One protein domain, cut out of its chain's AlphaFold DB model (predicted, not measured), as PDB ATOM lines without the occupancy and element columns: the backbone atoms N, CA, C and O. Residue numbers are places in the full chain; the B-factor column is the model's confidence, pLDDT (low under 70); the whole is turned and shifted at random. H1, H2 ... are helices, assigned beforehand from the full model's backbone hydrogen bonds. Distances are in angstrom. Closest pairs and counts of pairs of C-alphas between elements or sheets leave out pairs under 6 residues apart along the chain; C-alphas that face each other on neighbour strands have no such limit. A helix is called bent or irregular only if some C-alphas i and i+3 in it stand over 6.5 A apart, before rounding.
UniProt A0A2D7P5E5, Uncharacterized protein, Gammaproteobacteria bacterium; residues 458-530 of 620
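AT A GLANCE: This is residues 458 to 530 of the 620 residues of an uncharacterized protein of Gammaproteobacteria bacterium (UniProt A0A2D7P5E5). A hairpin of two helices, H1 and H2 side by side, makes the body; a long link then folds back to the start of H2, where a third helix, H3, begins and runs away from the hairpin. The last residues of H3, 524 to 530, stick out. The 73 printed residues have three named helices, H1, H2 and H3 in that order, and no named strand, and the class is all helix. The whole is only just loose, close to compact, with a radius of gyration of the C-alphas of 13.6 A, and only just elongated, spanning 42 by 25 by 14 A.

IN THESE COORDINATES: H1, residues 458 to 482, begins with C-alpha 458 at (124.578, 139.743, 131.866) and is 32.5 A long. It has a kink of 67 degrees near residue 476 and is irregular, with C-alphas 478 and 481 9.4 A apart. H2, residues 488 to 501, starts at C-alpha (119.012, 116.038, 133.330) and measures 19.9 A. H3, residues 516 to 530, measures 21.1 A and ends with C-alpha 530 at (116.454, 98.435, 140.609).

HOW THE PARTS SIT: H1 and H2 form a helical hairpin and touch, the closest C-alphas being those of Arg 462 and Val 498, 6.2 A apart. They run opposite ways at a shallow tilt of 15 degrees. H2 and H3 only just touch, with 3 pairs of C-alphas within 8 A, through residues 488 to 489 and 516 to 519 alone; the closest C-alphas, of Thr 489 and Pro 516, are 6.6 A apart. They run opposite ways at a steep tilt of 48 degrees. H1 and H3 are only just apart, at 8.3 A between closest C-alphas. Every O i to N i+4 pair is within hydrogen-bond range in H2 and H3, and 19 of 21 in H1.

THE WHOLE: The C-alphas of Glu 459 and Gln 528 are the two farthest apart, 43.1 A. The printed part has no cut. The link from H1 to H2 is tight, and that from H2 to H3, residues 502 to 515, is long. The mean pLDDT of the printed part is 74.1; 25 residues are under 70, among them residues 516 to 530.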
ATOM      1  N   GLU A 458     123.835 141.007 131.722       63.66
ATOM      2  CA  GLU A 458     124.578 139.743 131.866       63.66
ATOM      3  C   GLU A 458     124.614 139.285 133.338       63.66
ATOM      4  O   GLU A 458     124.420 138.105 133.619       63.66
ATOM      5  N   GLU A 459     124.754 140.229 134.275       65.81
ATOM      6  CA  GLU A 459     124.683 139.984 135.721       65.81
ATOM      7  C   GLU A 459     123.284 139.499 136.145       65.81
ATOM      8  O   GLU A 459     123.153 138.480 136.821       65.81
ATOM      9  N   GLU A 460     122.229 140.175 135.680       72.00
ATOM     10  CA  GLU A 460     120.828 139.838 135.970       72.00
ATOM     11  C   GLU A 460     120.429 138.487 135.353       72.00
ATOM     12  O   GLU A 460     119.802 137.651 136.005       72.00
ATOM     13  N   LYS A 461     120.870 138.219 134.118       71.19
ATOM     14  CA  LYS A 461     120.689 136.947 133.414       71.19
ATOM     15  C   LYS A 461     121.431 135.831 134.138       71.19
ATOM     16  O   LYS A 461     120.866 134.757 134.319       71.19
ATOM     17  N   ARG A 462     122.658 136.074 134.613       79.31
ATOM     18  CA  ARG A 462     123.423 135.105 135.411       79.31
ATOM     19  C   ARG A 462     122.737 134.814 136.743       79.31
ATOM     20  O   ARG A 462     122.615 133.646 137.099       79.31
ATOM     21  N   MET A 463     122.258 135.838 137.452       82.81
ATOM     22  CA  MET A 463     121.493 135.667 138.693       82.81
ATOM     23  C   MET A 463     120.204 134.874 138.455       82.81
ATOM     24  O   MET A 463     119.917 133.930 139.189       82.81
ATOM     25  N   THR A 464     119.474 135.193 137.388       84.62
ATOM     26  CA  THR A 464     118.247 134.482 137.002       84.62
ATOM     27  C   THR A 464     118.538 133.022 136.658       84.62
ATOM     28  O   THR A 464     117.861 132.126 137.155       84.62
ATOM     29  N   LEU A 465     119.581 132.748 135.869       85.94
ATOM     30  CA  LEU A 465     119.995 131.383 135.535       85.94
ATOM     31  C   LEU A 465     120.455 130.596 136.774       85.94
ATOM     32  O   LEU A 465     120.138 129.416 136.892       85.94
ATOM     33  N   GLN A 466     121.143 131.234 137.728       86.62
ATOM     34  CA  GLN A 466     121.498 130.614 139.011       86.62
ATOM     35  C   GLN A 466     120.258 130.288 139.857       86.62
ATOM     36  O   GLN A 466     120.195 129.219 140.467       86.62
ATOM     37  N   GLN A 467     119.251 131.164 139.865       90.00
ATOM     38  CA  GLN A 467     117.977 130.912 140.538       90.00
ATOM     39  C   GLN A 467     117.206 129.762 139.875       90.00
ATOM     40  O   GLN A 467     116.717 128.872 140.573       90.00
ATOM     41  N   ILE A 468     117.144 129.731 138.540       88.75
ATOM     42  CA  ILE A 468     116.529 128.633 137.778       88.75
ATOM     43  C   ILE A 468     117.238 127.315 138.087       88.75
ATOM     44  O   ILE A 468     116.571 126.327 138.385       88.75
ATOM     45  N   LEU A 469     118.573 127.298 138.087       89.69
ATOM     46  CA  LEU A 469     119.356 126.111 138.429       89.69
ATOM     47  C   LEU A 469     119.050 125.617 139.852       89.69
ATOM     48  O   LEU A 469     118.917 124.414 140.070       89.69
ATOM     49  N   SER A 470     118.893 126.528 140.818       89.12
ATOM     50  CA  SER A 470     118.512 126.178 142.191       89.12
ATOM     51  C   SER A 470     117.121 125.533 142.254       89.12
ATOM     52  O   SER A 470     116.961 124.486 142.883       89.12
ATOM     53  N   ILE A 471     116.137 126.089 141.538       88.62
ATOM     54  CA  ILE A 471     114.784 125.517 141.437       88.62
ATOM     55  C   ILE A 471     114.830 124.139 140.767       88.62
ATOM     56  O   ILE A 471     114.218 123.192 141.258       88.62
ATOM     57  N   GLN A 472     115.591 123.995 139.679       85.75
ATOM     58  CA  GLN A 472     115.763 122.723 138.978       85.75
ATOM     59  C   GLN A 472     116.378 121.647 139.885       85.75
ATOM     60  O   GLN A 472     115.872 120.525 139.930       85.75
ATOM     61  N   GLN A 473     117.422 121.984 140.652       86.75
ATOM     62  CA  GLN A 473     118.020 121.077 141.636       86.75
ATOM     63  C   GLN A 473     117.021 120.683 142.729       86.75
ATOM     64  O   GLN A 473     116.955 119.511 143.097       86.75
ATOM     65  N   GLN A 474     116.213 121.629 143.218       86.19
ATOM     66  CA  GLN A 474     115.193 121.357 144.230       86.19
ATOM     67  C   GLN A 474     114.100 120.415 143.705       86.19
ATOM     68  O   GLN A 474     113.753 119.449 144.386       86.19
ATOM     69  N   ILE A 475     113.585 120.653 142.493       84.31
ATOM     70  CA  ILE A 475     112.577 119.791 141.858       84.31
ATOM     71  C   ILE A 475     113.138 118.380 141.665       84.31
ATOM     72  O   ILE A 475     112.480 117.400 142.016       84.31
ATOM     73  N   TYR A 476     114.375 118.273 141.173       83.88
ATOM     74  CA  TYR A 476     115.020 116.984 140.940       83.88
ATOM     75  C   TYR A 476     115.284 116.213 142.246       83.88
ATOM     76  O   TYR A 476     115.091 115.000 142.291       83.88
ATOM     77  N   GLN A 477     115.662 116.897 143.333       82.00
ATOM     78  CA  GLN A 477     115.848 116.271 144.649       82.00
ATOM     79  C   GLN A 477     114.531 115.835 145.306       82.00
ATOM     80  O   GLN A 477     114.499 114.795 145.959       82.00
ATOM     81  N   GLN A 478     113.457 116.619 145.168       81.12
ATOM     82  CA  GLN A 478     112.181 116.350 145.847       81.12
ATOM     83  C   GLN A 478     111.316 115.317 145.123       81.12
ATOM     84  O   GLN A 478     110.731 114.450 145.769       81.12
ATOM     85  N   TYR A 479     111.226 115.409 143.798       75.25
ATOM     86  CA  TYR A 479     110.319 114.590 142.987       75.25
ATOM     87  C   TYR A 479     111.049 113.497 142.195       75.25
ATOM     88  O   TYR A 479     110.409 112.652 141.569       75.25
ATOM     89  N   GLY A 480     112.384 113.480 142.244       76.69
ATOM     90  CA  GLY A 480     113.215 112.485 141.578       76.69
ATOM     91  C   GLY A 480     113.243 112.616 140.046       76.69
ATOM     92  O   GLY A 480     112.757 113.603 139.481       76.69
ATOM     93  N   PRO A 481     113.806 111.607 139.351       70.88
ATOM     94  CA  PRO A 481     113.968 111.606 137.891       70.88
ATOM     95  C   PRO A 481     112.657 111.533 137.087       70.88
ATOM     96  O   PRO A 481     112.664 111.733 135.878       70.88
ATOM     97  N   THR A 482     111.525 111.239 137.732       68.88
ATOM     98  CA  THR A 482     110.193 111.061 137.118       68.88
ATOM     99  C   THR A 482     109.258 112.252 137.364       68.88
ATOM    100  O   THR A 482     108.040 112.120 137.298       68.88
ATOM    101  N   ASN A 483     109.817 113.436 137.633       72.19
ATOM    102  CA  ASN A 483     109.060 114.647 137.972       72.19
ATOM    103  C   ASN A 483     108.270 115.276 136.798       72.19
ATOM    104  O   ASN A 483     107.406 116.117 137.033       72.19
ATOM    105  N   GLY A 484     108.573 114.907 135.547       71.56
ATOM    106  CA  GLY A 484     107.899 115.396 134.335       71.56
ATOM    107  C   GLY A 484     108.140 116.870 133.955       71.56
ATOM    108  O   GLY A 484     107.672 117.288 132.901       71.56
ATOM    109  N   LEU A 485     108.863 117.648 134.769       74.06
ATOM    110  CA  LEU A 485     109.099 119.089 134.586       74.06
ATOM    111  C   LEU A 485     110.557 119.438 134.264       74.06
ATOM    112  O   LEU A 485     110.808 120.381 133.519       74.06
ATOM    113  N   VAL A 486     111.512 118.710 134.845       79.00
ATOM    114  CA  VAL A 486     112.947 118.978 134.737       79.00
ATOM    115  C   VAL A 486     113.690 117.680 134.458       79.00
ATOM    116  O   VAL A 486     113.697 116.759 135.278       79.00
ATOM    117  N   THR A 487     114.354 117.650 133.308       80.25
ATOM    118  CA  THR A 487     115.237 116.563 132.861       80.25
ATOM    119  C   THR A 487     116.706 116.880 133.149       80.25
ATOM    120  O   THR A 487     117.093 118.047 133.283       80.25
ATOM    121  N   LEU A 488     117.560 115.854 133.202       78.00
ATOM    122  CA  LEU A 488     119.012 116.038 133.330       78.00
ATOM    123  C   LEU A 488     119.589 116.795 132.127       78.00
ATOM    124  O   LEU A 488     120.525 117.583 132.283       78.00
ATOM    125  N   THR A 489     118.995 116.619 130.943       79.56
ATOM    126  CA  THR A 489     119.362 117.371 129.735       79.56
ATOM    127  C   THR A 489     119.107 118.877 129.901       79.56
ATOM    128  O   THR A 489     119.974 119.691 129.582       79.56
ATOM    129  N   GLN A 490     117.963 119.276 130.470       81.06
ATOM    130  CA  GLN A 490     117.639 120.693 130.710       81.06
ATOM    131  C   GLN A 490     118.532 121.339 131.781       81.06
ATOM    132  O   GLN A 490     118.954 122.487 131.614       81.06
ATOM    133  N   ILE A 491     118.880 120.601 132.841       83.06
ATOM    134  CA  ILE A 491     119.841 121.065 133.856       83.06
ATOM    135  C   ILE A 491     121.211 121.310 133.215       83.06
ATOM    136  O   ILE A 491     121.829 122.352 133.442       83.06
ATOM    137  N   ARG A 492     121.678 120.385 132.365       81.50
ATOM    138  CA  ARG A 492     122.951 120.532 131.649       81.50
ATOM    139  C   ARG A 492     122.942 121.738 130.713       81.50
ATOM    140  O   ARG A 492     123.935 122.459 130.674       81.50
ATOM    141  N   ASN A 493     121.852 121.976 129.985       83.25
ATOM    142  CA  ASN A 493     121.729 123.152 129.119       83.25
ATOM    143  C   ASN A 493     121.781 124.452 129.934       83.25
ATOM    144  O   ASN A 493     122.556 125.340 129.606       83.25
ATOM    145  N   THR A 494     121.079 124.507 131.070       84.25
ATOM    146  CA  THR A 494     121.113 125.667 131.980       84.25
ATOM    147  C   THR A 494     122.530 125.919 132.515       84.25
ATOM    148  O   THR A 494     122.993 127.055 132.565       84.25
ATOM    149  N   LEU A 495     123.267 124.860 132.869       81.88
ATOM    150  CA  LEU A 495     124.674 124.953 133.274       81.88
ATOM    151  C   LEU A 495     125.590 125.425 132.136       81.88
ATOM    152  O   LEU A 495     126.506 126.214 132.375       81.88
ATOM    153  N   ALA A 496     125.348 124.964 130.907       81.06
ATOM    154  CA  ALA A 496     126.070 125.427 129.727       81.06
ATOM    155  C   ALA A 496     125.821 126.923 129.472       81.06
ATOM    156  O   ALA A 496     126.777 127.646 129.202       81.06
ATOM    157  N   ASP A 497     124.589 127.401 129.657       79.44
ATOM    158  CA  ASP A 497     124.236 128.819 129.527       79.44
ATOM    159  C   ASP A 497     124.880 129.684 130.621       79.44
ATOM    160  O   ASP A 497     125.347 130.790 130.342       79.44
ATOM    161  N   VAL A 498     124.977 129.178 131.859       81.81
ATOM    162  CA  VAL A 498     125.711 129.852 132.946       81.81
ATOM    163  C   VAL A 498     127.198 129.975 132.608       81.81
ATOM    164  O   VAL A 498     127.776 131.048 132.775       81.81
ATOM    165  N   LEU A 499     127.825 128.903 132.108       77.88
ATOM    166  CA  LEU A 499     129.229 128.930 131.683       77.88
ATOM    167  C   LEU A 499     129.446 129.875 130.496       77.88
ATOM    168  O   LEU A 499     130.398 130.662 130.505       77.88
ATOM    169  N   ALA A 500     128.541 129.851 129.516       74.06
ATOM    170  CA  ALA A 500     128.567 130.755 128.374       74.06
ATOM    171  C   ALA A 500     128.438 132.222 128.813       74.06
ATOM    172  O   ALA A 500     129.161 133.071 128.296       74.06
ATOM    173  N   GLY A 501     127.607 132.509 129.822       70.25
ATOM    174  CA  GLY A 501     127.472 133.840 130.422       70.25
ATOM    175  C   GLY A 501     128.743 134.361 131.105       70.25
ATOM    176  O   GLY A 501     128.920 135.568 131.217       70.25
ATOM    177  N   VAL A 502     129.659 133.477 131.518       69.62
ATOM    178  CA  VAL A 502     130.982 133.839 132.075       69.62
ATOM    179  C   VAL A 502     132.067 133.878 130.977       69.62
ATOM    180  O   VAL A 502     133.236 134.140 131.244       69.62
ATOM    181  N   GLY A 503     131.701 133.629 129.715       66.50
ATOM    182  CA  GLY A 503     132.628 133.580 128.579       66.50
ATOM    183  C   GLY A 503     133.305 132.218 128.378       66.50
ATOM    184  O   GLY A 503     134.120 132.057 127.468       66.50
ATOM    185  N   MET A 504     132.953 131.204 129.172       72.75
ATOM    186  CA  MET A 504     133.436 129.833 129.001       72.75
ATOM    187  C   MET A 504     132.546 129.083 128.004       72.75
ATOM    188  O   MET A 504     131.596 128.404 128.378       72.75
ATOM    189  N   ARG A 505     132.871 129.191 126.709       63.62
ATOM    190  CA  ARG A 505     132.062 128.609 125.616       63.62
ATOM    191  C   ARG A 505     132.102 127.077 125.551       63.62
ATOM    192  O   ARG A 505     131.204 126.470 124.981       63.62
ATOM    193  N   ASN A 506     133.131 126.443 126.117       69.94
ATOM    194  CA  ASN A 506     133.266 124.988 126.091       69.94
ATOM    195  C   ASN A 506     132.685 124.339 127.360       69.94
ATOM    196  O   ASN A 506     133.419 124.031 128.302       69.94
ATOM    197  N   ALA A 507     131.370 124.114 127.368       70.19
ATOM    198  CA  ALA A 507     130.683 123.428 128.464       70.19
ATOM    199  C   ALA A 507     131.114 121.954 128.620       70.19
ATOM    200  O   ALA A 507     131.069 121.419 129.727       70.19
ATOM    201  N   GLU A 508     131.584 121.307 127.544       69.12
ATOM    202  CA  GLU A 508     131.991 119.891 127.542       69.12
ATOM    203  C   GLU A 508     133.233 119.619 128.389       69.12
ATOM    204  O   GLU A 508     133.438 118.506 128.865       69.12
ATOM    205  N   ARG A 509     134.043 120.652 128.644       73.62
ATOM    206  CA  ARG A 509     135.181 120.555 129.562       73.62
ATOM    207  C   ARG A 509     134.753 120.249 131.002       73.62
ATOM    208  O   ARG A 509     135.539 119.682 131.755       73.62
ATOM    209  N   TYR A 510     133.546 120.661 131.386       76.19
ATOM    210  CA  TYR A 510     133.056 120.591 132.763       76.19
ATOM    211  C   TYR A 510     131.908 119.593 132.926       76.19
ATOM    212  O   TYR A 510     131.760 119.005 133.996       76.19
ATOM    213  N   PHE A 511     131.115 119.380 131.873       78.50
ATOM    214  CA  PHE A 511     129.933 118.524 131.903       78.50
ATOM    215  C   PHE A 511     129.882 117.611 130.679       78.50
ATOM    216  O   PHE A 511     129.967 118.082 129.544       78.50
ATOM    217  N   ASN A 512     129.655 116.313 130.900       77.38
ATOM    218  CA  ASN A 512     129.470 115.356 129.810       77.38
ATOM    219  C   ASN A 512     128.288 115.764 128.906       77.38
ATOM    220  O   ASN A 512     127.289 116.301 129.405       77.38
ATOM    221  N   PRO A 513     128.374 115.522 127.583       67.12
ATOM    222  CA  PRO A 513     127.257 115.773 126.685       67.12
ATOM    223  C   PRO A 513     126.079 114.871 127.072       67.12
ATOM    224  O   PRO A 513     126.216 113.652 127.154       67.12
ATOM    225  N   MET A 514     124.926 115.486 127.323       65.00
ATOM    226  CA  MET A 514     123.667 114.798 127.599       65.00
ATOM    227  C   MET A 514     122.705 115.120 126.458       65.00
ATOM    228  O   MET A 514     122.538 116.290 126.111       65.00
ATOM    229  N   ASN A 515     122.097 114.098 125.865       71.50
ATOM    230  CA  ASN A 515     121.006 114.254 124.909       71.50
ATOM    231  C   ASN A 515     119.797 113.417 125.383       71.50
ATOM    232  O   ASN A 515     119.971 112.509 126.205       71.50
ATOM    233  N   PRO A 516     118.580 113.672 124.867       64.75
ATOM    234  CA  PRO A 516     117.385 112.932 125.285       64.75
ATOM    235  C   PRO A 516     117.493 111.404 125.105       64.75
ATOM    236  O   PRO A 516     116.858 110.646 125.834       64.75
ATOM    237  N   GLN A 517     118.325 110.937 124.167       63.25
ATOM    238  CA  GLN A 517     118.554 109.513 123.882       63.25
ATOM    239  C   GLN A 517     119.466 108.839 124.926       63.25
ATOM    240  O   GLN A 517     119.170 107.742 125.396       63.25
ATOM    241  N   VAL A 518     120.545 109.505 125.339       61.28
ATOM    242  CA  VAL A 518     121.484 109.070 126.387       61.28
ATOM    243  C   VAL A 518     120.800 109.113 127.750       61.28
ATOM    244  O   VAL A 518     121.011 108.222 128.570       61.28
ATOM    245  N   GLU A 519     119.916 110.087 127.979       62.28
ATOM    246  CA  GLU A 519     119.097 110.154 129.190       62.28
ATOM    247  C   GLU A 519     118.121 108.969 129.287       62.28
ATOM    248  O   GLU A 519     118.049 108.324 130.333       62.28
ATOM    249  N   GLN A 520     117.443 108.601 128.193       64.56
ATOM    250  CA  GLN A 520     116.608 107.390 128.147       64.56
ATOM    251  C   GLN A 520     117.419 106.110 128.391       64.56
ATOM    252  O   GLN A 520     116.963 105.214 129.105       64.56
ATOM    253  N   GLN A 521     118.635 106.029 127.852       64.75
ATOM    254  CA  GLN A 521     119.517 104.878 128.041       64.75
ATOM    255  C   GLN A 521     120.019 104.770 129.493       64.75
ATOM    256  O   GLN A 521     120.026 103.682 130.070       64.75
ATOM    257  N   MET A 522     120.358 105.900 130.120       65.31
ATOM    258  CA  MET A 522     120.751 105.972 131.530       65.31
ATOM    259  C   MET A 522     119.580 105.629 132.465       65.31
ATOM    260  O   MET A 522     119.765 104.916 133.452       65.31
ATOM    261  N   MET A 523     118.362 106.067 132.134       64.56
ATOM    262  CA  MET A 523     117.151 105.755 132.901       64.56
ATOM    263  C   MET A 523     116.788 104.263 132.808       64.56
ATOM    264  O   MET A 523     116.427 103.649 133.815       64.56
ATOM    265  N   MET A 524     116.971 103.647 131.634       61.94
ATOM    266  CA  MET A 524     116.799 102.202 131.436       61.94
ATOM    267  C   MET A 524     117.847 101.387 132.216       61.94
ATOM    268  O   MET A 524     117.520 100.361 132.817       61.94
ATOM    269  N   GLN A 525     119.089 101.872 132.288       60.69
ATOM    270  CA  GLN A 525     120.162 101.245 133.067       60.69
ATOM    271  C   GLN A 525     119.933 101.374 134.588       60.69
ATOM    272  O   GLN A 525     120.186 100.432 135.342       60.69
ATOM    273  N   ALA A 526     119.372 102.499 135.047       59.12
ATOM    274  CA  ALA A 526     118.960 102.698 136.439       59.12
ATOM    275  C   ALA A 526     117.750 101.822 136.834       59.12
ATOM    276  O   ALA A 526     117.703 101.283 137.946       59.12
ATOM    277  N   GLN A 527     116.795 101.610 135.919       57.38
ATOM    278  CA  GLN A 527     115.695 100.658 136.124       57.38
ATOM    279  C   GLN A 527     116.183  99.204 136.185       57.38
ATOM    280  O   GLN A 527     115.692  98.447 137.022       57.38
ATOM    281  N   GLN A 528     117.189  98.819 135.391       53.25
ATOM    282  CA  GLN A 528     117.790  97.481 135.473       53.25
ATOM    283  C   GLN A 528     118.541  97.238 136.792       53.25
ATOM    284  O   GLN A 528     118.449  96.142 137.345       53.25
ATOM    285  N   MET A 529     119.205  98.250 137.364       51.94
ATOM    286  CA  MET A 529     119.805  98.122 138.704       51.94
ATOM    287  C   MET A 529     118.768  98.022 139.834       51.94
ATOM    288  O   MET A 529     119.057  97.439 140.876       51.94
ATOM    289  N   SER A 530     117.546  98.519 139.625       50.81
ATOM    290  CA  SER A 530     116.454  98.435 140.609       50.81
ATOM    291  C   SER A 530     115.724  97.083 140.592       50.81
ATOM    292  O   SER A 530     114.969  96.779 141.513       50.81
TER     293      SER A 530